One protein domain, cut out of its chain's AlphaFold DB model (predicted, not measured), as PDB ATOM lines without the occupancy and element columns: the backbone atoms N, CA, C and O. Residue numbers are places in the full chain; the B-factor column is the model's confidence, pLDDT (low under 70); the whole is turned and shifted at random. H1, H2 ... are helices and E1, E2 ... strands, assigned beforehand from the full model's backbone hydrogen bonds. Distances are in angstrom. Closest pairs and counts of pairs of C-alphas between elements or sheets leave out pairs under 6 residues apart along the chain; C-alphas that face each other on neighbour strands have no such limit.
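Overview. This is residues 116 to 303 of the 303 residues of an uncharacterized protein of Arthrobacter sp. Hiyo4 (UniProt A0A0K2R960). One large sheet of seven long strands, curled like part of a barrel and open along its side, makes the body, and a hairpin of two helices, H1 and H2, covers one face near one end of the strands. The strands make the long axis; E4 to E7 bend on the way, and after E7 the last residues fold back, with 301 to 302 paired beside 291 to 292. The printed part has 188 residues, with E1 E2 E3 E4 E5 H1 H2 E6 E7 along the chain, and is mostly strand. The sheet's order is E1 - E2 - E3 - E4 - E5 - E6 - E7, all antiparallel. The whole is loose, with a radius of gyration of the C-alphas of 21.0 A, and elongated, spanning 66 by 39 by 33 A.

Along the chain. Find C-alpha 117 at (174.480, 83.062, 224.832); from there E1 runs to residue 130, 42.5 A away. E2, residues 136 to 150, is 46.0 A long and E3, residues 153 to 167, 46.3 A. E4, residues 173 to 194, spans 57.2 A and bends by 68 degrees at residue 190; E5, residues 197 to 216, spans 54.4 A and bends by 64 degrees at 205. H1 is residues 222 to 233, and H2, residues 237 to 250, begins at C-alpha 237, (155.468, 100.329, 231.682). E6, residues 252 to 271, 54.4 A, bends by 61 degrees at 259; E7, residues 274 to 293, 53.4 A, bends by 67 degrees at 289 and ends at C-alpha 293, (149.652, 107.180, 209.008).

Arrangement. Look first at the meander E1 to E5, each strand the antiparallel neighbour of the one before: N 124 and O 141 are 2.8 A apart between E1 and E2, N 142 and O 161 2.8 A between E2 and E3, N 160 and O 181 2.8 A between E3 and E4, and N 180 and O 211 2.8 A between E4 and E5, within hydrogen-bond range. Beyond E5, N 208 and O 258 of E6 are 2.9 A apart, and N 263 of E6 and O 282 of E7 2.8 A. E1 and E7 are the edge strands. H1 and H2 are on the same face; H1 has a height over the sheet of 10.3 A and H2 of 11.3 A. H2 lies over E4 and, only just, with 3 C-alphas, over E5; its closest C-alphas to E5 are those of Tyr 248 and Ile 213, 6.2 A apart. H1 and H2, a helical hairpin, touch at a shallow tilt of 29 degrees, opposite ways, the closest C-alphas being those of Tyr 228 and Ala 240, 5.1 A. Every O i to N i+4 pair in H1 and H2 is within hydrogen-bond range.

Size, cuts and confidence. The C-alphas farthest apart are those of Gln 195 and Pro 219, 66.5 A. The printed part has no cut, and the links between named elements are tight. Mean pLDDT of the printed part is 72.2; 55 residues are under 70, among them 190 to 199, 228 to 237 and 268 to 282.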
ATOM      1  N   GLN A 116     176.943  79.677 225.340       72.12
ATOM      2  CA  GLN A 116     176.497  79.895 223.962       72.12
ATOM      3  C   GLN A 116     175.641  81.160 223.780       72.12
ATOM      4  O   GLN A 116     175.264  81.491 222.658       72.12
ATOM      5  N   ALA A 117     175.292  81.854 224.868       59.53
ATOM      6  CA  ALA A 117     174.480  83.062 224.832       59.53
ATOM      7  C   ALA A 117     175.322  84.301 225.151       59.53
ATOM      8  O   ALA A 117     176.085  84.300 226.117       59.53
ATOM      9  N   SER A 118     175.120  85.377 224.401       74.94
ATOM     10  CA  SER A 118     175.589  86.715 224.751       74.94
ATOM     11  C   SER A 118     174.445  87.716 224.674       74.94
ATOM     12  O   SER A 118     173.459  87.522 223.957       74.94
ATOM     13  N   GLY A 119     174.541  88.782 225.451       69.62
ATOM     14  CA  GLY A 119     173.585  89.869 225.409       69.62
ATOM     15  C   GLY A 119     174.209  91.175 225.851       69.62
ATOM     16  O   GLY A 119     175.130  91.197 226.663       69.62
ATOM     17  N   SER A 120     173.680  92.264 225.318       71.69
ATOM     18  CA  SER A 120     174.043  93.612 225.719       71.69
ATOM     19  C   SER A 120     172.794  94.455 225.923       71.69
ATOM     20  O   SER A 120     171.751  94.240 225.300       71.69
ATOM     21  N   ALA A 121     172.888  95.407 226.836       69.75
ATOM     22  CA  ALA A 121     171.900  96.443 227.046       69.75
ATOM     23  C   ALA A 121     172.626  97.780 227.124       69.75
ATOM     24  O   ALA A 121     173.633  97.907 227.822       69.75
ATOM     25  N   LYS A 122     172.097  98.779 226.428       79.62
ATOM     26  CA  LYS A 122     172.673 100.114 226.367       79.62
ATOM     27  C   LYS A 122     171.594 101.165 226.580       79.62
ATOM     28  O   LYS A 122     170.521 101.079 225.988       79.62
ATOM     29  N   LEU A 123     171.881 102.147 227.422       74.00
ATOM     30  CA  LEU A 123     171.092 103.357 227.618       74.00
ATOM     31  C   LEU A 123     171.919 104.547 227.134       74.00
ATOM     32  O   LEU A 123     172.937 104.875 227.733       74.00
ATOM     33  N   ASP A 124     171.462 105.201 226.078       78.25
ATOM     34  CA  ASP A 124     172.046 106.413 225.522       78.25
ATOM     35  C   ASP A 124     171.159 107.612 225.854       78.25
ATOM     36  O   ASP A 124     169.997 107.682 225.461       78.25
ATOM     37  N   LEU A 125     171.710 108.586 226.566       71.69
ATOM     38  CA  LEU A 125     171.115 109.896 226.777       71.69
ATOM     39  C   LEU A 125     171.897 110.915 225.960       71.69
ATOM     40  O   LEU A 125     173.128 110.932 226.000       71.69
ATOM     41  N   ALA A 126     171.204 111.796 225.253       78.25
ATOM     42  CA  ALA A 126     171.836 112.918 224.583       78.25
ATOM     43  C   ALA A 126     171.032 114.197 224.778       78.25
ATOM     44  O   ALA A 126     169.806 114.194 224.859       78.25
ATOM     45  N   TYR A 127     171.749 115.306 224.842       75.44
ATOM     46  CA  TYR A 127     171.193 116.642 224.788       75.44
ATOM     47  C   TYR A 127     172.008 117.443 223.788       75.44
ATOM     48  O   TYR A 127     173.228 117.525 223.913       75.44
ATOM     49  N   GLU A 128     171.350 118.018 222.795       80.38
ATOM     50  CA  GLU A 128     171.956 118.884 221.793       80.38
ATOM     51  C   GLU A 128     171.235 120.226 221.807       80.38
ATOM     52  O   GLU A 128     170.008 120.278 221.807       80.38
ATOM     53  N   ARG A 129     171.989 121.320 221.825       75.06
ATOM     54  CA  ARG A 129     171.459 122.678 221.752       75.06
ATOM     55  C   ARG A 129     172.088 123.409 220.583       75.06
ATOM     56  O   ARG A 129     173.313 123.465 220.485       75.06
ATOM     57  N   ASN A 130     171.249 124.014 219.755       78.31
ATOM     58  CA  ASN A 130     171.666 125.005 218.783       78.31
ATOM     59  C   ASN A 130     171.935 126.329 219.522       78.31
ATOM     60  O   ASN A 130     171.067 126.902 220.183       78.31
ATOM     61  N   LEU A 131     173.183 126.773 219.479       74.31
ATOM     62  CA  LEU A 131     173.667 127.999 220.103       74.31
ATOM     63  C   LEU A 131     173.321 129.240 219.271       74.31
ATOM     64  O   LEU A 131     173.307 130.338 219.826       74.31
ATOM     65  N   THR A 132     173.016 129.070 217.982       74.19
ATOM     66  CA  THR A 132     172.623 130.149 217.070       74.19
ATOM     67  C   THR A 132     171.171 130.570 217.289       74.19
ATOM     68  O   THR A 132     170.900 131.754 217.489       74.19
ATOM     69  N   ASP A 133     170.227 129.624 217.276       80.88
ATOM     70  CA  ASP A 133     168.788 129.923 217.386       80.88
ATOM     71  C   ASP A 133     168.176 129.603 218.763       80.88
ATOM     72  O   ASP A 133     167.059 130.033 219.064       80.88
ATOM     73  N   GLY A 134     168.922 128.916 219.629       72.06
ATOM     74  CA  GLY A 134     168.520 128.568 220.987       72.06
ATOM     75  C   GLY A 134     167.692 127.289 221.113       72.06
ATOM     76  O   GLY A 134     167.441 126.891 222.251       72.06
ATOM     77  N   THR A 135     167.291 126.655 220.007       79.44
ATOM     78  CA  THR A 135     166.519 125.402 220.014       79.44
ATOM     79  C   THR A 135     167.333 124.249 220.592       79.44
ATOM     80  O   THR A 135     168.571 124.273 220.606       79.44
ATOM     81  N   ALA A 136     166.657 123.223 221.103       78.25
ATOM     82  CA  ALA A 136     167.333 122.068 221.676       78.25
ATOM     83  C   ALA A 136     166.584 120.763 221.426       78.25
ATOM     84  O   ALA A 136     165.371 120.728 221.259       78.25
ATOM     85  N   THR A 137     167.328 119.665 221.433       82.81
ATOM     86  CA  THR A 137     166.801 118.305 221.373       82.81
ATOM     87  C   THR A 137     167.355 117.513 222.546       82.81
ATOM     88  O   THR A 137     168.564 117.486 222.774       82.81
ATOM     89  N   ALA A 138     166.476 116.850 223.289       74.69
ATOM     90  CA  ALA A 138     166.846 115.874 224.305       74.69
ATOM     91  C   ALA A 138     166.393 114.489 223.844       74.69
ATOM     92  O   ALA A 138     165.246 114.326 223.435       74.69
ATOM     93  N   SER A 139     167.261 113.487 223.923       79.44
ATOM     94  CA  SER A 139     166.928 112.119 223.542       79.44
ATOM     95  C   SER A 139     167.348 111.106 224.597       79.44
ATOM     96  O   SER A 139     168.394 111.242 225.236       79.44
ATOM     97  N   ALA A 140     166.542 110.061 224.737       72.00
ATOM     98  CA  ALA A 140     166.847 108.871 225.511       72.00
ATOM     99  C   ALA A 140     166.557 107.638 224.649       72.00
ATOM    100  O   ALA A 140     165.423 107.437 224.218       72.00
ATOM    101  N   GLU A 141     167.567 106.813 224.397       84.69
ATOM    102  CA  GLU A 141     167.452 105.548 223.673       84.69
ATOM    103  C   GLU A 141     167.875 104.404 224.591       84.69
ATOM    104  O   GLU A 141     168.951 104.419 225.181       84.69
ATOM    105  N   VAL A 142     167.027 103.389 224.703       75.25
ATOM    106  CA  VAL A 142     167.383 102.098 225.284       75.25
ATOM    107  C   VAL A 142     167.490 101.103 224.148       75.25
ATOM    108  O   VAL A 142     166.555 100.943 223.365       75.25
ATOM    109  N   SER A 143     168.602 100.390 224.075       81.19
ATOM    110  CA  SER A 143     168.764  99.264 223.169       81.19
ATOM    111  C   SER A 143     169.151  98.007 223.928       81.19
ATOM    112  O   SER A 143     169.803  98.053 224.969       81.19
ATOM    113  N   ALA A 144     168.697  96.870 223.421       73.88
ATOM    114  CA  ALA A 144     169.050  95.559 223.929       73.88
ATOM    115  C   ALA A 144     169.325  94.630 222.753       73.88
ATOM    116  O   ALA A 144     168.616  94.658 221.742       73.88
ATOM    117  N   GLN A 145     170.350  93.803 222.882       77.69
ATOM    118  CA  GLN A 145     170.724  92.802 221.896       77.69
ATOM    119  C   GLN A 145     170.947  91.470 222.600       77.69
ATOM    120  O   GLN A 145     171.441  91.420 223.723       77.69
ATOM    121  N   GLY A 146     170.564  90.384 221.946       71.12
ATOM    122  CA  GLY A 146     170.799  89.026 222.406       71.12
ATOM    123  C   GLY A 146     171.203  88.146 221.237       71.12
ATOM    124  O   GLY A 146     170.579  88.192 220.176       71.12
ATOM    125  N   LYS A 147     172.232  87.331 221.441       76.81
ATOM    126  CA  LYS A 147     172.729  86.337 220.493       76.81
ATOM    127  C   LYS A 147     172.795  84.978 221.189       76.81
ATOM    128  O   LYS A 147     173.223  84.876 222.332       76.81
ATOM    129  N   LEU A 148     172.372  83.932 220.493       64.75
ATOM    130  CA  LEU A 148     172.479  82.540 220.918       64.75
ATOM    131  C   LEU A 148     173.123  81.735 219.785       64.75
ATOM    132  O   LEU A 148     172.546  81.655 218.700       64.75
ATOM    133  N   ASP A 149     174.298  81.157 220.025       73.50
ATOM    134  CA  ASP A 149     175.022  80.298 219.080       73.50
ATOM    135  C   ASP A 149     174.960  78.830 219.524       73.50
ATOM    136  O   ASP A 149     175.645  78.410 220.450       73.50
ATOM    137  N   LEU A 150     174.112  78.042 218.865       74.00
ATOM    138  CA  LEU A 150     173.958  76.612 219.125       74.00
ATOM    139  C   LEU A 150     174.711  75.819 218.058       74.00
ATOM    140  O   LEU A 150     174.159  75.524 216.994       74.00
ATOM    141  N   ASP A 151     175.957  75.461 218.357       77.56
ATOM    142  CA  ASP A 151     176.798  74.603 217.516       77.56
ATOM    143  C   ASP A 151     176.886  75.095 216.052       77.56
ATOM    144  O   ASP A 151     176.650  74.339 215.103       77.56
ATOM    145  N   GLY A 152     177.184  76.387 215.858       65.88
ATOM    146  CA  GLY A 152     177.317  77.011 214.536       65.88
ATOM    147  C   GLY A 152     175.999  77.540 213.959       65.88
ATOM    148  O   GLY A 152     175.940  77.943 212.792       65.88
ATOM    149  N   ARG A 153     174.910  77.520 214.737       70.38
ATOM    150  CA  ARG A 153     173.615  78.121 214.379       70.38
ATOM    151  C   ARG A 153     173.364  79.339 215.245       70.38
ATOM    152  O   ARG A 153     173.150  79.213 216.447       70.38
ATOM    153  N   VAL A 154     173.302  80.503 214.613       75.31
ATOM    154  CA  VAL A 154     173.159  81.784 215.304       75.31
ATOM    155  C   VAL A 154     171.710  82.245 215.264       75.31
ATOM    156  O   VAL A 154     171.107  82.339 214.194       75.31
ATOM    157  N   PHE A 155     171.172  82.602 216.423       65.75
ATOM    158  CA  PHE A 155     169.924  83.340 216.577       65.75
ATOM    159  C   PHE A 155     170.241  84.689 217.206       65.75
ATOM    160  O   PHE A 155     170.855  84.738 218.267       65.75
ATOM    161  N   ALA A 156     169.835  85.776 216.558       74.50
ATOM    162  CA  ALA A 156     170.052  87.129 217.044       74.50
ATOM    163  C   ALA A 156     168.721  87.876 217.124       74.50
ATOM    164  O   ALA A 156     167.912  87.842 216.193       74.50
ATOM    165  N   ALA A 157     168.501  88.566 218.233       67.31
ATOM    166  CA  ALA A 157     167.395  89.488 218.405       67.31
ATOM    167  C   ALA A 157     167.940  90.815 218.924       67.31
ATOM    168  O   ALA A 157     168.784  90.839 219.817       67.31
ATOM    169  N   SER A 158     167.448  91.919 218.381       79.19
ATOM    170  CA  SER A 158     167.748  93.246 218.904       79.19
ATOM    171  C   SER A 158     166.495  94.096 218.953       79.19
ATOM    172  O   SER A 158     165.588  93.952 218.134       79.19
ATOM    173  N   GLY A 159     166.441  94.971 219.946       75.69
ATOM    174  CA  GLY A 159     165.386  95.948 220.120       75.69
ATOM    175  C   GLY A 159     165.981  97.301 220.463       75.69
ATOM    176  O   GLY A 159     166.958  97.377 221.207       75.69
ATOM    177  N   LYS A 160     165.386  98.367 219.938       82.62
ATOM    178  CA  LYS A 160     165.647  99.740 220.358       82.62
ATOM    179  C   LYS A 160     164.327 100.421 220.673       82.62
ATOM    180  O   LYS A 160     163.366 100.259 219.927       82.62
ATOM    181  N   GLY A 161     164.284 101.167 221.762       76.06
ATOM    182  CA  GLY A 161     163.195 102.061 222.120       76.06
ATOM    183  C   GLY A 161     163.774 103.443 222.365       76.06
ATOM    184  O   GLY A 161     164.623 103.599 223.239       76.06
ATOM    185  N   GLY A 162     163.339 104.428 221.590       80.06
ATOM    186  CA  GLY A 162     163.840 105.794 221.646       80.06
ATOM    187  C   GLY A 162     162.739 106.796 221.953       80.06
ATOM    188  O   GLY A 162     161.590 106.641 221.531       80.06
ATOM    189  N   LEU A 163     163.115 107.847 222.664       75.94
ATOM    190  CA  LEU A 163     162.309 109.019 222.951       75.94
ATOM    191  C   LEU A 163     163.125 110.259 222.598       75.94
ATOM    192  O   LEU A 163     164.232 110.423 223.103       75.94
ATOM    193  N   GLU A 164     162.570 111.133 221.769       84.62
ATOM    194  CA  GLU A 164     163.154 112.424 221.405       84.62
ATOM    195  C   GLU A 164     162.169 113.529 221.789       84.62
ATOM    196  O   GLU A 164     160.971 113.424 221.524       84.62
ATOM    197  N   VAL A 165     162.669 114.581 222.423       73.38
ATOM    198  CA  VAL A 165     161.916 115.774 222.806       73.38
ATOM    199  C   VAL A 165     162.566 116.965 222.124       73.38
ATOM    200  O   VAL A 165     163.757 117.218 222.322       73.38
ATOM    201  N   TYR A 166     161.775 117.701 221.353       78.50
ATOM    202  CA  TYR A 166     162.203 118.909 220.661       78.50
ATOM    203  C   TYR A 166     161.706 120.132 221.425       78.50
ATOM    204  O   TYR A 166     160.527 120.214 221.785       78.50
ATOM    205  N   LEU A 167     162.622 121.053 221.703       71.62
ATOM    206  CA  LEU A 167     162.396 122.256 222.492       71.62
ATOM    207  C   LEU A 167     162.630 123.496 221.632       71.62
ATOM    208  O   LEU A 167     163.632 123.583 220.910       71.62
ATOM    209  N   ASP A 168     161.749 124.478 221.783       81.88
ATOM    210  CA  ASP A 168     161.928 125.798 221.194       81.88
ATOM    211  C   ASP A 168     163.053 126.580 221.903       81.88
ATOM    212  O   ASP A 168     163.663 126.143 222.886       81.88
ATOM    213  N   LYS A 169     163.322 127.796 221.424       79.44
ATOM    214  CA  LYS A 169     164.347 128.687 221.992       79.44
ATOM    215  C   LYS A 169     164.097 129.133 223.441       79.44
ATOM    216  O   LYS A 169     165.021 129.633 224.086       79.44
ATOM    217  N   ASN A 170     162.861 129.032 223.930       74.06
ATOM    218  CA  ASN A 170     162.470 129.382 225.297       74.06
ATOM    219  C   ASN A 170     162.579 128.174 226.242       74.06
ATOM    220  O   ASN A 170     162.502 128.347 227.459       74.06
ATOM    221  N   GLY A 171     162.820 126.978 225.695       63.59
ATOM    222  CA  GLY A 171     162.834 125.718 226.429       63.59
ATOM    223  C   GLY A 171     161.452 125.079 226.561       63.59
ATOM    224  O   GLY A 171     161.309 124.140 227.346       63.59
ATOM    225  N   ASP A 172     160.456 125.565 225.817       73.00
ATOM    226  CA  ASP A 172     159.119 124.983 225.767       73.00
ATOM    227  C   ASP A 172     159.099 123.801 224.787       73.00
ATOM    228  O   ASP A 172     159.766 123.807 223.752       73.00
ATOM    229  N   MET A 173     158.347 122.750 225.122       72.62
ATOM    230  CA  MET A 173     158.249 121.550 224.291       72.62
ATOM    231  C   MET A 173     157.425 121.828 223.031       72.62
ATOM    232  O   MET A 173     156.256 122.191 223.131       72.62
ATOM    233  N   GLU A 174     158.009 121.605 221.853       82.19
ATOM    234  CA  GLU A 174     157.303 121.717 220.569       82.19
ATOM    235  C   GLU A 174     156.727 120.373 220.129       82.19
ATOM    236  O   GLU A 174     155.591 120.282 219.654       82.19
ATOM    237  N   SER A 175     157.503 119.300 220.271       78.88
ATOM    238  CA  SER A 175     157.073 117.968 219.854       78.88
ATOM    239  C   SER A 175     157.845 116.855 220.547       78.88
ATOM    240  O   SER A 175     158.924 117.057 221.112       78.88
ATOM    241  N   VAL A 176     157.265 115.659 220.487       74.06
ATOM    242  CA  VAL A 176     157.868 114.424 220.980       74.06
ATOM    243  C   VAL A 176     157.817 113.371 219.884       74.06
ATOM    244  O   VAL A 176     156.781 113.170 219.240       74.06
ATOM    245  N   ALA A 177     158.925 112.661 219.702       76.69
ATOM    246  CA  ALA A 177     158.982 111.473 218.869       76.69
ATOM    247  C   ALA A 177     159.258 110.234 219.723       76.69
ATOM    248  O   ALA A 177     160.159 110.212 220.558       76.69
ATOM    249  N   VAL A 178     158.481 109.182 219.483       75.88
ATOM    250  CA  VAL A 178     158.686 107.857 220.071       75.88
ATOM    251  C   VAL A 178     159.057 106.906 218.946       75.88
ATOM    252  O   VAL A 178     158.364 106.832 217.931       75.88
ATOM    253  N   SER A 179     160.146 106.169 219.111       78.00
ATOM    254  CA  SER A 179     160.604 105.192 218.131       78.00
ATOM    255  C   SER A 179     160.784 103.820 218.759       78.00
ATOM    256  O   SER A 179     161.170 103.686 219.919       78.00
ATOM    257  N   MET A 180     160.484 102.788 217.980       72.19
ATOM    258  CA  MET A 180     160.788 101.408 218.312       72.19
ATOM    259  C   MET A 180     161.353 100.703 217.087       72.19
ATOM    260  O   MET A 180     160.775 100.756 216.002       72.19
ATOM    261  N   GLU A 181     162.452  99.995 217.272       80.50
ATOM    262  CA  GLU A 181     163.040  99.096 216.290       80.50
ATOM    263  C   GLU A 181     163.113  97.699 216.894       80.50
ATOM    264  O   GLU A 181     163.500  97.538 218.047       80.50
ATOM    265  N   GLY A 182     162.768  96.679 216.116       73.00
ATOM    266  CA  GLY A 182     162.959  95.284 216.482       73.00
ATOM    267  C   GLY A 182     163.515  94.503 215.304       73.00
ATOM    268  O   GLY A 182     162.939  94.534 214.219       73.00
ATOM    269  N   THR A 183     164.611  93.783 215.511       77.56
ATOM    270  CA  THR A 183     165.183  92.860 214.526       77.56
ATOM    271  C   THR A 183     165.192  91.452 215.091       77.56
ATOM    272  O   THR A 183     165.613  91.236 216.225       77.56
ATOM    273  N   VAL A 184     164.776  90.482 214.280       70.94
ATOM    274  CA  VAL A 184     164.980  89.056 214.555       70.94
ATOM    275  C   VAL A 184     165.676  88.444 213.351       70.94
ATOM    276  O   VAL A 184     165.184  88.546 212.224       70.94
ATOM    277  N   ALA A 185     166.825  87.820 213.587       79.06
ATOM    278  CA  ALA A 185     167.660  87.213 212.566       79.06
ATOM    279  C   ALA A 185     168.102  85.805 212.974       79.06
ATOM    280  O   ALA A 185     168.293  85.493 214.148       79.06
ATOM    281  N   SER A 186     168.274  84.946 211.975       62.59
ATOM    282  CA  SER A 186     168.824  83.601 212.144       62.59
ATOM    283  C   SER A 186     169.880  83.341 211.082       62.59
ATOM    284  O   SER A 186     169.815  83.905 209.987       62.59
ATOM    285  N   GLY A 187     170.862  82.507 211.389       78.00
ATOM    286  CA  GLY A 187     171.999  82.319 210.511       78.00
ATOM    287  C   GLY A 187     172.894  81.158 210.891       78.00
ATOM    288  O   GLY A 187     172.572  80.348 211.762       78.00
ATOM    289  N   ALA A 188     174.034  81.102 210.217       65.00
ATOM    290  CA  ALA A 188     175.080  80.136 210.491       65.00
ATOM    291  C   ALA A 188     176.403  80.863 210.735       65.00
ATOM    292  O   ALA A 188     176.724  81.833 210.041       65.00
ATOM    293  N   SER A 189     177.151  80.373 211.711       72.94
ATOM    294  CA  SER A 189     178.540  80.728 211.981       72.94
ATOM    295  C   SER A 189     179.428  79.530 211.642       72.94
ATOM    296  O   SER A 189     179.045  78.367 211.778       72.94
ATOM    297  N   SER A 190     180.617  79.806 211.124       69.38
ATOM    298  CA  SER A 190     181.650  78.819 210.850       69.38
ATOM    299  C   SER A 190     182.999  79.437 211.172       69.38
ATOM    300  O   SER A 190     183.318  80.527 210.705       69.38
ATOM    301  N   GLY A 191     183.789  78.736 211.973       60.50
ATOM    302  CA  GLY A 191     185.104  79.190 212.385       60.50
ATOM    303  C   GLY A 191     185.954  78.036 212.887       60.50
ATOM    304  O   GLY A 191     185.432  76.967 213.213       60.50
ATOM    305  N   ALA A 192     187.267  78.239 212.897       56.38
ATOM    306  CA  ALA A 192     188.221  77.288 213.445       56.38
ATOM    307  C   ALA A 192     188.982  77.952 214.593       56.38
ATOM    308  O   ALA A 192     189.708  78.920 214.370       56.38
ATOM    309  N   ASP A 193     188.856  77.386 215.791       55.19
ATOM    310  CA  ASP A 193     189.753  77.699 216.898       55.19
ATOM    311  C   ASP A 193     191.085  76.985 216.662       55.19
ATOM    312  O   ASP A 193     191.213  75.765 216.814       55.19
ATOM    313  N   LEU A 194     192.093  77.744 216.241       56.75
ATOM    314  CA  LEU A 194     193.467  77.273 216.123       56.75
ATOM    315  C   LEU A 194     194.236  77.726 217.370       56.75
ATOM    316  O   LEU A 194     194.000  78.805 217.904       56.75
ATOM    317  N   GLN A 195     195.180  76.918 217.864       53.84
ATOM    318  CA  GLN A 195     196.006  77.322 219.011       53.84
ATOM    319  C   GLN A 195     196.716  78.658 218.722       53.84
ATOM    320  O   GLN A 195     197.640  78.700 217.909       53.84
ATOM    321  N   GLY A 196     196.286  79.725 219.403       57.06
ATOM    322  CA  GLY A 196     196.826  81.082 219.275       57.06
ATOM    323  C   GLY A 196     196.168  81.969 218.209       57.06
ATOM    324  O   GLY A 196     196.626  83.096 218.023       57.06
ATOM    325  N   ALA A 197     195.127  81.500 217.510       58.66
ATOM    326  CA  ALA A 197     194.370  82.314 216.561       58.66
ATOM    327  C   ALA A 197     192.897  81.882 216.468       58.66
ATOM    328  O   ALA A 197     192.597  80.709 216.236       58.66
ATOM    329  N   LYS A 198     191.990  82.850 216.582       65.38
ATOM    330  CA  LYS A 198     190.548  82.690 216.390       65.38
ATOM    331  C   LYS A 198     190.171  83.241 215.018       65.38
ATOM    332  O   LYS A 198     190.579  84.346 214.668       65.38
ATOM    333  N   ALA A 199     189.429  82.473 214.230       69.12
ATOM    334  CA  ALA A 199     188.871  82.939 212.966       69.12
ATOM    335  C   ALA A 199     187.423  82.463 212.857       69.12
ATOM    336  O   ALA A 199     187.182  81.269 212.667       69.12
ATOM    337  N   GLU A 200     186.477  83.391 212.966       70.81
ATOM    338  CA  GLU A 200     185.041  83.135 212.873       70.81
ATOM    339  C   GLU A 200     184.413  83.975 211.761       70.81
ATOM    340  O   GLU A 200     184.625  85.180 211.657       70.81
ATOM    341  N   SER A 201     183.591  83.337 210.938       69.75
ATOM    342  CA  SER A 201     182.757  83.986 209.932       69.75
ATOM    343  C   SER A 201     181.300  83.632 210.197       69.75
ATOM    344  O   SER A 201     180.968  82.480 210.468       69.75
ATOM    345  N   GLY A 202     180.398  84.600 210.092       72.56
ATOM    346  CA  GLY A 202     178.972  84.404 210.330       72.56
ATOM    347  C   GLY A 202     178.123  85.155 209.323       72.56
ATOM    348  O   GLY A 202     178.461  86.260 208.907       72.56
ATOM    349  N   VAL A 203     177.004  84.554 208.928       75.88
ATOM    350  CA  VAL A 203     175.978  85.223 208.124       75.88
ATOM    351  C   VAL A 203     174.628  85.006 208.784       75.88
ATOM    352  O   VAL A 203     174.220  83.865 209.006       75.88
ATOM    353  N   THR A 204     173.919  86.098 209.063       74.62
ATOM    354  CA  THR A 204     172.539  86.089 209.555       74.62
ATOM    355  C   THR A 204     171.620  86.809 208.579       74.62
ATOM    356  O   THR A 204     171.993  87.800 207.949       74.62
ATOM    357  N   VAL A 205     170.407  86.284 208.439       74.50
ATOM    358  CA  VAL A 205     169.331  86.895 207.660       74.50
ATOM    359  C   VAL A 205     168.128  87.051 208.573       74.50
ATOM    360  O   VAL A 205     167.765  86.133 209.315       74.50
ATOM    361  N   GLY A 206     167.515  88.225 208.534       81.00
ATOM    362  CA  GLY A 206     166.445  88.583 209.442       81.00
ATOM    363  C   GLY A 206     165.432  89.545 208.857       81.00
ATOM    364  O   GLY A 206     165.564  90.061 207.744       81.00
ATOM    365  N   THR A 207     164.399  89.770 209.656       75.94
ATOM    366  CA  THR A 207     163.404  90.816 209.426       75.94
ATOM    367  C   THR A 207     163.578  91.877 210.499       75.94
ATOM    368  O   THR A 207     163.712  91.554 211.680       75.94
ATOM    369  N   GLN A 208     163.570  93.135 210.078       78.00
ATOM    370  CA  GLN A 208     163.597  94.299 210.949       78.00
ATOM    371  C   GLN A 208     162.294  95.072 210.759       78.00
ATOM    372  O   GLN A 208     161.918  95.399 209.635       78.00
ATOM    373  N   GLY A 209     161.602  95.341 211.859       71.06
ATOM    374  CA  GLY A 209     160.474  96.257 211.911       71.06
ATOM    375  C   GLY A 209     160.886  97.534 212.628       71.06
ATOM    376  O   GLY A 209     161.438  97.474 213.725       71.06
ATOM    377  N   THR A 210     160.595  98.679 212.033       75.06
ATOM    378  CA  THR A 210     160.781 100.001 212.636       75.06
ATOM    379  C   THR A 210     159.450 100.728 212.681       75.06
ATOM    380  O   THR A 210     158.705 100.748 211.705       75.06
ATOM    381  N   VAL A 211     159.145 101.335 213.821       72.56
ATOM    382  CA  VAL A 211     157.985 102.198 214.033       72.56
ATOM    383  C   VAL A 211     158.494 103.520 214.589       72.56
ATOM    384  O   VAL A 211     159.163 103.534 215.617       72.56
ATOM    385  N   LYS A 212     158.167 104.636 213.939       80.19
ATOM    386  CA  LYS A 212     158.390 105.985 214.476       80.19
ATOM    387  C   LYS A 212     157.057 106.712 214.540       80.19
ATOM    388  O   LYS A 212     156.350 106.767 213.537       80.19
ATOM    389  N   ILE A 213     156.716 107.236 215.710       77.12
ATOM    390  CA  ILE A 213     155.506 108.011 215.977       77.12
ATOM    391  C   ILE A 213     155.947 109.424 216.333       77.12
ATOM    392  O   ILE A 213     156.732 109.595 217.262       77.12
ATOM    393  N   ASN A 214     155.436 110.427 215.626       80.88
ATOM    394  CA  ASN A 214     155.693 111.834 215.937       80.88
ATOM    395  C   ASN A 214     154.386 112.500 216.367       80.88
ATOM    396  O   ASN A 214     153.380 112.413 215.650       80.88
ATOM    397  N   VAL A 215     154.410 113.164 217.523       79.50
ATOM    398  CA  VAL A 215     153.257 113.858 218.106       79.50
ATOM    399  C   VAL A 215     153.649 115.294 218.436       79.50
ATOM    400  O   VAL A 215     154.616 115.539 219.155       79.50
ATOM    401  N   GLU A 216     152.878 116.249 217.927       81.81
ATOM    402  CA  GLU A 216     153.031 117.663 218.272       81.81
ATOM    403  C   GLU A 216     152.524 117.933 219.692       81.81
ATOM    404  O   GLU A 216     151.463 117.429 220.092       81.81
ATOM    405  N   TYR A 217     153.256 118.764 220.436       77.31
ATOM    406  CA  TYR A 217     152.861 119.220 221.764       77.31
ATOM    407  C   TYR A 217     151.832 120.351 221.647       77.31
ATOM    408  O   TYR A 217     152.121 121.537 221.775       77.31
ATOM    409  N   SER A 218     150.593 119.968 221.350       78.75
ATOM    410  CA  SER A 218     149.446 120.871 221.258       78.75
ATOM    411  C   SER A 218     148.591 120.814 222.533       78.75
ATOM    412  O   SER A 218     148.664 119.828 223.271       78.75
ATOM    413  N   PRO A 219     147.706 121.799 222.795       81.56
ATOM    414  CA  PRO A 219     146.779 121.746 223.932       81.56
ATOM    415  C   PRO A 219     145.917 120.473 223.983       81.56
ATOM    416  O   PRO A 219     145.489 120.056 225.055       81.56
ATOM    417  N   GLU A 220     145.671 119.853 222.827       80.38
ATOM    418  CA  GLU A 220     144.893 118.619 222.690       80.38
ATOM    419  C   GLU A 220     145.702 117.372 223.088       80.38
ATOM    420  O   GLU A 220     145.149 116.437 223.668       80.38
ATOM    421  N   ASN A 221     147.016 117.376 222.835       79.31
ATOM    422  CA  ASN A 221     147.906 116.231 223.050       79.31
ATOM    423  C   ASN A 221     148.737 116.324 224.338       79.31
ATOM    424  O   ASN A 221     149.202 115.293 224.830       79.31
ATOM    425  N   ALA A 222     148.897 117.524 224.905       76.88
ATOM    426  CA  ALA A 222     149.755 117.803 226.058       76.88
ATOM    427  C   ALA A 222     149.489 116.850 227.230       76.88
ATOM    428  O   ALA A 222     150.409 116.224 227.741       76.88
ATOM    429  N   ALA A 223     148.218 116.623 227.582       81.56
ATOM    430  CA  ALA A 223     147.863 115.735 228.689       81.56
ATOM    431  C   ALA A 223     148.306 114.274 228.471       81.56
ATOM    432  O   ALA A 223     148.664 113.585 229.429       81.56
ATOM    433  N   VAL A 224     148.274 113.782 227.228       79.25
ATOM    434  CA  VAL A 224     148.705 112.416 226.889       79.25
ATOM    435  C   VAL A 224     150.229 112.329 226.856       79.25
ATOM    436  O   VAL A 224     150.781 111.358 227.371       79.25
ATOM    437  N   ILE A 225     150.903 113.342 226.306       71.50
ATOM    438  CA  ILE A 225     152.368 113.425 226.283       71.50
ATOM    439  C   ILE A 225     152.911 113.502 227.714       71.50
ATOM    440  O   ILE A 225     153.742 112.680 228.093       71.50
ATOM    441  N   ASP A 226     152.388 114.404 228.542       73.88
ATOM    442  CA  ASP A 226     152.800 114.565 229.938       73.88
ATOM    443  C   ASP A 226     152.583 113.275 230.742       73.88
ATOM    444  O   ASP A 226     153.447 112.866 231.522       73.88
ATOM    445  N   SER A 227     151.442 112.602 230.536       72.12
ATOM    446  CA  SER A 227     151.138 111.316 231.175       72.12
ATOM    447  C   SER A 227     152.124 110.227 230.752       72.12
ATOM    448  O   SER A 227     152.680 109.544 231.611       72.12
ATOM    449  N   TYR A 228     152.408 110.108 229.452       69.62
ATOM    450  CA  TYR A 228     153.386 109.154 228.927       69.62
ATOM    451  C   TYR A 228     154.780 109.397 229.513       69.62
ATOM    452  O   TYR A 228     155.381 108.480 230.074       69.62
ATOM    453  N   MET A 229     155.265 110.640 229.458       65.75
ATOM    454  CA  MET A 229     156.572 111.039 229.990       65.75
ATOM    455  C   MET A 229     156.681 110.742 231.484       65.75
ATOM    456  O   MET A 229     157.678 110.187 231.949       65.75
ATOM    457  N   ARG A 230     155.631 111.059 232.243       69.56
ATOM    458  CA  ARG A 230     155.562 110.772 233.675       69.56
ATOM    459  C   ARG A 230     155.600 109.271 233.955       69.56
ATOM    460  O   ARG A 230     156.350 108.852 234.830       69.56
ATOM    461  N   ASN A 231     154.818 108.467 233.239       64.38
ATOM    462  CA  ASN A 231     154.766 107.018 233.443       64.38
ATOM    463  C   ASN A 231     156.093 106.346 233.068       64.38
ATOM    464  O   ASN A 231     156.577 105.499 233.816       64.38
ATOM    465  N   MET A 232     156.735 106.794 231.985       61.78
ATOM    466  CA  MET A 232     158.089 106.375 231.609       61.78
ATOM    467  C   MET A 232     159.112 106.714 232.698       61.78
ATOM    468  O   MET A 232     159.874 105.844 233.114       61.78
ATOM    469  N   ALA A 233     159.094 107.944 233.220       59.03
ATOM    470  CA  ALA A 233     159.999 108.372 234.290       59.03
ATOM    471  C   ALA A 233     159.783 107.606 235.609       59.03
ATOM    472  O   ALA A 233     160.726 107.407 236.373       59.03
ATOM    473  N   LEU A 234     158.551 107.166 235.879       63.97
ATOM    474  CA  LEU A 234     158.200 106.366 237.055       63.97
ATOM    475  C   LEU A 234     158.425 104.856 236.860       63.97
ATOM    476  O   LEU A 234     158.260 104.099 237.815       63.97
ATOM    477  N   GLY A 235     158.789 104.410 235.652       54.72
ATOM    478  CA  GLY A 235     158.935 102.991 235.319       54.72
ATOM    479  C   GLY A 235     157.610 102.221 235.234       54.72
ATOM    480  O   GLY A 235     157.619 100.990 235.261       54.72
ATOM    481  N   ASP A 236     156.469 102.911 235.129       69.56
ATOM    482  CA  ASP A 236     155.151 102.290 234.958       69.56
ATOM    483  C   ASP A 236     154.924 101.935 233.482       69.56
ATOM    484  O   ASP A 236     154.299 102.668 232.709       69.56
ATOM    485  N   THR A 237     155.473 100.793 233.077       68.56
ATOM    486  CA  THR A 237     155.468 100.329 231.682       68.56
ATOM    487  C   THR A 237     154.074  99.985 231.159       68.56
ATOM    488  O   THR A 237     153.832 100.085 229.955       68.56
ATOM    489  N   VAL A 238     153.131  99.619 232.034       70.19
ATOM    490  CA  VAL A 238     151.750  99.301 231.639       70.19
ATOM    491  C   VAL A 238     150.991 100.584 231.316       70.19
ATOM    492  O   VAL A 238     150.358 100.675 230.259       70.19
ATOM    493  N   ALA A 239     151.082 101.593 232.186       63.16
ATOM    494  CA  ALA A 239     150.464 102.891 231.939       63.16
ATOM    495  C   ALA A 239     151.129 103.615 230.756       63.16
ATOM    496  O   ALA A 239     150.427 104.135 229.886       63.16
ATOM    497  N   ALA A 240     152.462 103.562 230.654       63.88
ATOM    498  CA  ALA A 240     153.202 104.100 229.513       63.88
ATOM    499  C   ALA A 240     152.813 103.408 228.197       63.88
ATOM    500  O   ALA A 240     152.615 104.085 227.194       63.88
ATOM    501  N   GLY A 241     152.618 102.084 228.191       69.69
ATOM    502  CA  GLY A 241     152.143 101.354 227.012       69.69
ATOM    503  C   GLY A 241     150.732 101.768 226.576       69.69
ATOM    504  O   GLY A 241     150.461 101.916 225.384       69.69
ATOM    505  N   HIS A 242     149.834 102.014 227.531       71.81
ATOM    506  CA  HIS A 242     148.492 102.516 227.231       71.81
ATOM    507  C   HIS A 242     148.518 103.953 226.685       71.81
ATOM    508  O   HIS A 242     147.782 104.276 225.752       71.81
ATOM    509  N   ASP A 243     149.377 104.817 227.225       75.25
ATOM    510  CA  ASP A 243     149.544 106.174 226.707       75.25
ATOM    511  C   ASP A 243     150.261 106.187 225.348       75.25
ATOM    512  O   ASP A 243     149.859 106.948 224.472       75.25
ATOM    513  N   ALA A 244     151.201 105.273 225.093       72.31
ATOM    514  CA  ALA A 244     151.815 105.088 223.776       72.31
ATOM    515  C   ALA A 244     150.779 104.727 222.698       72.31
ATOM    516  O   ALA A 244     150.856 105.223 221.574       72.31
ATOM    517  N   ALA A 245     149.758 103.930 223.032       72.56
ATOM    518  CA  ALA A 245     148.654 103.647 222.113       72.56
ATOM    519  C   ALA A 245     147.827 104.906 221.784       72.56
ATOM    520  O   ALA A 245     147.394 105.086 220.643       72.56
ATOM    521  N   LYS A 246     147.639 105.808 222.755       77.88
ATOM    522  CA  LYS A 246     146.992 107.109 222.519       77.88
ATOM    523  C   LYS A 246     147.879 108.036 221.686       77.88
ATOM    524  O   LYS A 246     147.365 108.697 220.790       77.88
ATOM    525  N   LEU A 247     149.192 108.045 221.931       73.25
ATOM    526  CA  LEU A 247     150.164 108.785 221.120       73.25
ATOM    527  C   LEU A 247     150.176 108.285 219.673       73.25
ATOM    528  O   LEU A 247     150.187 109.097 218.757       73.25
ATOM    529  N   TYR A 248     150.091 106.970 219.447       71.94
ATOM    530  CA  TYR A 248     149.943 106.405 218.103       71.94
ATOM    531  C   TYR A 248     148.678 106.908 217.402       71.94
ATOM    532  O   TYR A 248     148.724 107.245 216.220       71.94
ATOM    533  N   ALA A 249     147.547 106.976 218.112       73.94
ATOM    534  CA  ALA A 249     146.296 107.481 217.551       73.94
ATOM    535  C   ALA A 249     146.390 108.974 217.190       73.94
ATOM    536  O   ALA A 249     146.019 109.350 216.077       73.94
ATOM    537  N   ALA A 250     146.944 109.794 218.086       75.69
ATOM    538  CA  ALA A 250     147.083 111.238 217.899       75.69
ATOM    539  C   ALA A 250     148.148 111.612 216.852       75.69
ATOM    540  O   ALA A 250     147.949 112.524 216.054       75.69
ATOM    541  N   GLY A 251     149.267 110.890 216.828       74.38
ATOM    542  CA  GLY A 251     150.446 111.201 216.028       74.38
ATOM    543  C   GLY A 251     150.422 110.686 214.599       74.38
ATOM    544  O   GLY A 251     149.636 109.808 214.224       74.38
ATOM    545  N   SER A 252     151.361 111.204 213.810       79.12
ATOM    546  CA  SER A 252     151.761 110.552 212.566       79.12
ATOM    547  C   SER A 252     152.627 109.339 212.887       79.12
ATOM    548  O   SER A 252     153.396 109.369 213.850       79.12
ATOM    549  N   ALA A 253     152.511 108.271 212.102       74.00
ATOM    550  CA  ALA A 253     153.330 107.083 212.297       74.00
ATOM    551  C   ALA A 253     153.900 106.579 210.978       74.00
ATOM    552  O   ALA A 253     153.182 106.456 209.988       74.00
ATOM    553  N   THR A 254     155.177 106.223 210.998       76.44
ATOM    554  CA  THR A 254     155.847 105.529 209.902       76.44
ATOM    555  C   THR A 254     156.212 104.139 210.382       76.44
ATOM    556  O   THR A 254     156.865 103.989 211.415       76.44
ATOM    557  N   VAL A 255     155.792 103.123 209.632       74.50
ATOM    558  CA  VAL A 255     156.144 101.724 209.876       74.50
ATOM    559  C   VAL A 255     156.947 101.225 208.691       74.50
ATOM    560  O   VAL A 255     156.455 101.208 207.567       74.50
ATOM    561  N   GLN A 256     158.177 100.800 208.928       76.44
ATOM    562  CA  GLN A 256     159.027 100.202 207.912       76.44
ATOM    563  C   GLN A 256     159.272  98.741 208.255       76.44
ATOM    564  O   GLN A 256     159.514  98.376 209.404       76.44
ATOM    565  N   VAL A 257     159.195  97.898 207.234       77.81
ATOM    566  CA  VAL A 257     159.584  96.496 207.315       77.81
ATOM    567  C   VAL A 257     160.723  96.303 206.337       77.81
ATOM    568  O   VAL A 257     160.568  96.525 205.133       77.81
ATOM    569  N   ASN A 258     161.864  95.887 206.865       78.50
ATOM    570  CA  ASN A 258     163.083  95.681 206.115       78.50
ATOM    571  C   ASN A 258     163.525  94.218 206.223       78.50
ATOM    572  O   ASN A 258     163.359  93.569 207.257       78.50
ATOM    573  N   SER A 259     164.141  93.714 205.160       71.94
ATOM    574  CA  SER A 259     164.977  92.521 205.229       71.94
ATOM    575  C   SER A 259     166.401  92.955 205.547       71.94
ATOM    576  O   SER A 259     166.906  93.906 204.948       71.94
ATOM    577  N   VAL A 260     167.034  92.282 206.500       78.62
ATOM    578  CA  VAL A 260     168.401  92.580 206.928       78.62
ATOM    579  C   VAL A 260     169.263  91.353 206.700       78.62
ATOM    580  O   VAL A 260     168.901  90.248 207.107       78.62
ATOM    581  N   VAL A 261     170.411  91.558 206.067       77.81
ATOM    582  CA  VAL A 261     171.472  90.562 205.935       77.81
ATOM    583  C   VAL A 261     172.705  91.117 206.622       77.81
ATOM    584  O   VAL A 261     173.202  92.174 206.235       77.81
ATOM    585  N   THR A 262     173.207  90.402 207.621       78.75
ATOM    586  CA  THR A 262     174.436  90.767 208.327       78.75
ATOM    587  C   THR A 262     175.475  89.680 208.107       78.75
ATOM    588  O   THR A 262     175.221  88.510 208.390       78.75
ATOM    589  N   ALA A 263     176.645  90.068 207.612       76.62
ATOM    590  CA  ALA A 263     177.819  89.219 207.486       76.62
ATOM    591  C   ALA A 263     178.917  89.737 208.422       76.62
ATOM    592  O   ALA A 263     179.351  90.879 208.290       76.62
ATOM    593  N   SER A 264     179.379  88.902 209.346       74.44
ATOM    594  CA  SER A 264     180.418  89.230 210.322       74.44
ATOM    595  C   SER A 264     181.646  88.349 210.113       74.44
ATOM    596  O   SER A 264     181.515  87.152 209.865       74.44
ATOM    597  N   ASN A 265     182.836  88.924 210.239       70.06
ATOM    598  CA  ASN A 265     184.100  88.202 210.317       70.06
ATOM    599  C   ASN A 265     184.877  88.694 211.536       70.06
ATOM    600  O   ASN A 265     185.041  89.900 211.716       70.06
ATOM    601  N   GLU A 266     185.377  87.770 212.336       71.88
ATOM    602  CA  GLU A 266     186.191  88.021 213.516       71.88
ATOM    603  C   GLU A 266     187.507  87.258 213.381       71.88
ATOM    604  O   GLU A 266     187.526  86.061 213.089       71.88
ATOM    605  N   PHE A 267     188.612  87.971 213.569       70.19
ATOM    606  CA  PHE A 267     189.960  87.424 213.561       70.19
ATOM    607  C   PHE A 267     190.694  87.876 214.821       70.19
ATOM    608  O   PHE A 267     190.987  89.059 214.971       70.19
ATOM    609  N   GLY A 268     191.018  86.942 215.709       60.06
ATOM    610  CA  GLY A 268     191.802  87.178 216.918       60.06
ATOM    611  C   GLY A 268     193.165  86.498 216.838       60.06
ATOM    612  O   GLY A 268     193.261  85.359 216.380       60.06
ATOM    613  N   VAL A 269     194.228  87.168 217.282       57.56
ATOM    614  CA  VAL A 269     195.550  86.561 217.493       57.56
ATOM    615  C   VAL A 269     195.957  86.776 218.942       57.56
ATOM    616  O   VAL A 269     196.104  87.911 219.398       57.56
ATOM    617  N   ASP A 270     196.174  85.672 219.650       53.53
ATOM    618  CA  ASP A 270     196.598  85.694 221.043       53.53
ATOM    619  C   ASP A 270     198.131  85.782 221.097       53.53
ATOM    620  O   ASP A 270     198.864  84.814 220.850       53.53
ATOM    621  N   LEU A 271     198.646  86.990 221.332       52.56
ATOM    622  CA  LEU A 271     200.075  87.230 221.489       52.56
ATOM    623  C   LEU A 271     200.396  87.199 222.984       52.56
ATOM    624  O   LEU A 271     199.690  87.779 223.798       52.56
ATOM    625  N   LYS A 272     201.552  86.641 223.367       51.78
ATOM    626  CA  LYS A 272     202.037  86.616 224.770       51.78
ATOM    627  C   LYS A 272     202.114  87.997 225.466       51.78
ATOM    628  O   LYS A 272     202.431  88.044 226.651       51.78
ATOM    629  N   ALA A 273     201.894  89.094 224.737       51.31
ATOM    630  CA  ALA A 273     201.899  90.479 225.207       51.31
ATOM    631  C   ALA A 273     200.506  91.156 225.201       51.31
ATOM    632  O   ALA A 273     200.419  92.327 225.562       51.31
ATOM    633  N   GLY A 274     199.443  90.448 224.806       51.69
ATOM    634  CA  GLY A 274     198.075  90.958 224.706       51.69
ATOM    635  C   GLY A 274     197.330  90.373 223.502       51.69
ATOM    636  O   GLY A 274     197.938  90.081 222.473       51.69
ATOM    637  N   GLU A 275     196.019  90.215 223.636       53.62
ATOM    638  CA  GLU A 275     195.133  89.760 222.565       53.62
ATOM    639  C   GLU A 275     194.883  90.898 221.566       53.62
ATOM    640  O   GLU A 275     194.626  92.039 221.960       53.62
ATOM    641  N   VAL A 276     194.996  90.607 220.269       59.16
ATOM    642  CA  VAL A 276     194.634  91.547 219.201       59.16
ATOM    643  C   VAL A 276     193.478  90.956 218.418       59.16
ATOM    644  O   VAL A 276     193.634  89.922 217.772       59.16
ATOM    645  N   GLU A 277     192.341  91.644 218.450       54.25
ATOM    646  CA  GLU A 277     191.109  91.224 217.794       54.25
ATOM    647  C   GLU A 277     190.695  92.212 216.698       54.25
ATOM    648  O   GLU A 277     190.697  93.430 216.885       54.25
ATOM    649  N   VAL A 278     190.343  91.679 215.533       60.91
ATOM    650  CA  VAL A 278     189.846  92.419 214.375       60.91
ATOM    651  C   VAL A 278     188.454  91.903 214.039       60.91
ATOM    652  O   VAL A 278     188.295  90.787 213.548       60.91
ATOM    653  N   ARG A 279     187.442  92.745 214.257       61.03
ATOM    654  CA  ARG A 279     186.048  92.484 213.881       61.03
ATOM    655  C   ARG A 279     185.668  93.311 212.658       61.03
ATOM    656  O   ARG A 279     185.933  94.507 212.595       61.03
ATOM    657  N   THR A 280     185.038  92.675 211.680       62.06
ATOM    658  CA  THR A 280     184.439  93.322 210.508       62.06
ATOM    659  C   THR A 280     182.986  92.888 210.403       62.06
ATOM    660  O   THR A 280     182.709  91.701 210.269       62.06
ATOM    661  N   GLU A 281     182.056  93.839 210.404       69.19
ATOM    662  CA  GLU A 281     180.631  93.581 210.199       69.19
ATOM    663  C   GLU A 281     180.134  94.348 208.971       69.19
ATOM    664  O   GLU A 281     180.361  95.547 208.836       69.19
ATOM    665  N   ASN A 282     179.451  93.649 208.067       67.94
ATOM    666  CA  ASN A 282     178.755  94.225 206.925       67.94
ATOM    667  C   ASN A 282     177.256  93.972 207.078       67.94
ATOM    668  O   ASN A 282     176.819  92.823 207.085       67.94
ATOM    669  N   LYS A 283     176.466  95.045 207.143       74.00
ATOM    670  CA  LYS A 283     175.003  94.992 207.219       74.00
ATOM    671  C   LYS A 283     174.394  95.571 205.946       74.00
ATOM    672  O   LYS A 283     174.652  96.719 205.597       74.00
ATOM    673  N   ALA A 284     173.555  94.792 205.275       75.75
ATOM    674  CA  ALA A 284     172.734  95.232 204.156       75.75
ATOM    675  C   ALA A 284     171.258  95.215 204.569       75.75
ATOM    676  O   ALA A 284     170.719  94.169 204.934       75.75
ATOM    677  N   THR A 285     170.598  96.369 204.488       74.75
ATOM    678  CA  THR A 285     169.173  96.527 204.806       74.75
ATOM    679  C   THR A 285     168.412  96.856 203.526       74.75
ATOM    680  O   THR A 285     168.723  97.833 202.853       74.75
ATOM    681  N   THR A 286     167.406  96.053 203.186       76.19
ATOM    682  CA  THR A 286     166.521  96.286 202.037       76.19
ATOM    683  C   THR A 286     165.118  96.601 202.532       76.19
ATOM    684  O   THR A 286     164.521  95.785 203.236       76.19
ATOM    685  N   ASN A 287     164.573  97.761 202.157       78.38
ATOM    686  CA  ASN A 287     163.189  98.104 202.475       78.38
ATOM    687  C   ASN A 287     162.225  97.221 201.673       78.38
ATOM    688  O   ASN A 287     162.288  97.173 200.447       78.38
ATOM    689  N   VAL A 288     161.362  96.494 202.381       78.25
ATOM    690  CA  VAL A 288     160.357  95.599 201.785       78.25
ATOM    691  C   VAL A 288     159.016  96.315 201.678       78.25
ATOM    692  O   VAL A 288     158.287  96.153 200.697       78.25
ATOM    693  N   SER A 289     158.673  97.101 202.694       75.00
ATOM    694  CA  SER A 289     157.467  97.917 202.691       75.00
ATOM    695  C   SER A 289     157.583  99.068 203.669       75.00
ATOM    696  O   SER A 289     158.067  98.886 204.788       75.00
ATOM    697  N   THR A 290     157.033 100.209 203.275       77.94
ATOM    698  CA  THR A 290     156.822 101.352 204.156       77.94
ATOM    699  C   THR A 290     155.329 101.638 204.233       77.94
ATOM    700  O   THR A 290     154.630 101.620 203.223       77.94
ATOM    701  N   TYR A 291     154.837 101.880 205.439       74.94
ATOM    702  CA  TYR A 291     153.488 102.349 205.697       74.94
ATOM    703  C   TYR A 291     153.558 103.682 206.421       74.94
ATOM    704  O   TYR A 291     154.454 103.912 207.237       74.94
ATOM    705  N   TYR A 292     152.585 104.533 206.148       79.69
ATOM    706  CA  TYR A 292     152.447 105.831 206.772       79.69
ATOM    707  C   TYR A 292     151.021 106.032 207.282       79.69
ATOM    708  O   TYR A 292     150.053 105.540 206.707       79.69
ATOM    709  N   LYS A 293     150.902 106.756 208.388       84.44
ATOM    710  CA  LYS A 293     149.652 107.180 209.008       84.44
ATOM    711  C   LYS A 293     149.743 108.678 209.268       84.44
ATOM    712  O   LYS A 293     150.697 109.133 209.901       84.44
ATOM    713  N   VAL A 294     148.716 109.416 208.856       80.69
ATOM    714  CA  VAL A 294     148.547 110.831 209.218       80.69
ATOM    715  C   VAL A 294     148.044 110.988 210.667       80.69
ATOM    716  O   VAL A 294     147.429 110.063 211.220       80.69
ATOM    717  N   PRO A 295     148.285 112.146 211.311       74.44
ATOM    718  CA  PRO A 295     147.753 112.443 212.642       74.44
ATOM    719  C   PRO A 295     146.231 112.268 212.718       74.44
ATOM    720  O   PRO A 295     145.519 112.576 211.765       74.44
ATOM    721  N   ASN A 296     145.731 111.787 213.860       70.88
ATOM    722  CA  ASN A 296     144.299 111.597 214.146       70.88
ATOM    723  C   ASN A 296     143.515 110.661 213.200       70.88
ATOM    724  O   ASN A 296     142.286 110.609 213.265       70.88
ATOM    725  N   ASP A 297     144.194 109.882 212.356       67.50
ATOM    726  CA  ASP A 297     143.596 108.756 211.631       67.50
ATOM    727  C   ASP A 297     143.876 107.436 212.379       67.50
ATOM    728  O   ASP A 297     144.606 107.393 213.365       67.50
ATOM    729  N   THR A 298     143.281 106.336 211.937       63.44
ATOM    730  CA  THR A 298     143.573 104.958 212.361       63.44
ATOM    731  C   THR A 298     144.097 104.097 211.211       63.44
ATOM    732  O   THR A 298     144.514 102.961 211.437       63.44
ATOM    733  N   ARG A 299     144.079 104.609 209.974       69.81
ATOM    734  CA  ARG A 299     144.493 103.878 208.776       69.81
ATOM    735  C   ARG A 299     145.985 104.044 208.509       69.81
ATOM    736  O   ARG A 299     146.521 105.145 208.544       69.81
ATOM    737  N   LEU A 300     146.631 102.919 208.215       66.00
ATOM    738  CA  LEU A 300     147.972 102.864 207.645       66.00
ATOM    739  C   LEU A 300     147.841 102.730 206.129       66.00
ATOM    740  O   LEU A 300     147.218 101.786 205.638       66.00
ATOM    741  N   GLU A 301     148.440 103.657 205.400       72.94
ATOM    742  CA  GLU A 301     148.527 103.634 203.947       72.94
ATOM    743  C   GLU A 301     149.904 103.129 203.529       72.94
ATOM    744  O   GLU A 301     150.918 103.461 204.141       72.94
ATOM    745  N   LYS A 302     149.942 102.276 202.506       69.94
ATOM    746  CA  LYS A 302     151.199 101.756 201.969       69.94
ATOM    747  C   LYS A 302     151.807 102.787 201.015       69.94
ATOM    748  O   LYS A 302     151.096 103.264 200.132       69.94
ATOM    749  N   LEU A 303     153.099 103.064 201.187       67.31
ATOM    750  CA  LEU A 303     153.925 103.840 200.256       67.31
ATOM    751  C   LEU A 303     154.524 102.940 199.167       67.31
ATOM    752  O   LEU A 303     154.859 101.765 199.470       67.31
TER     753      LEU A 303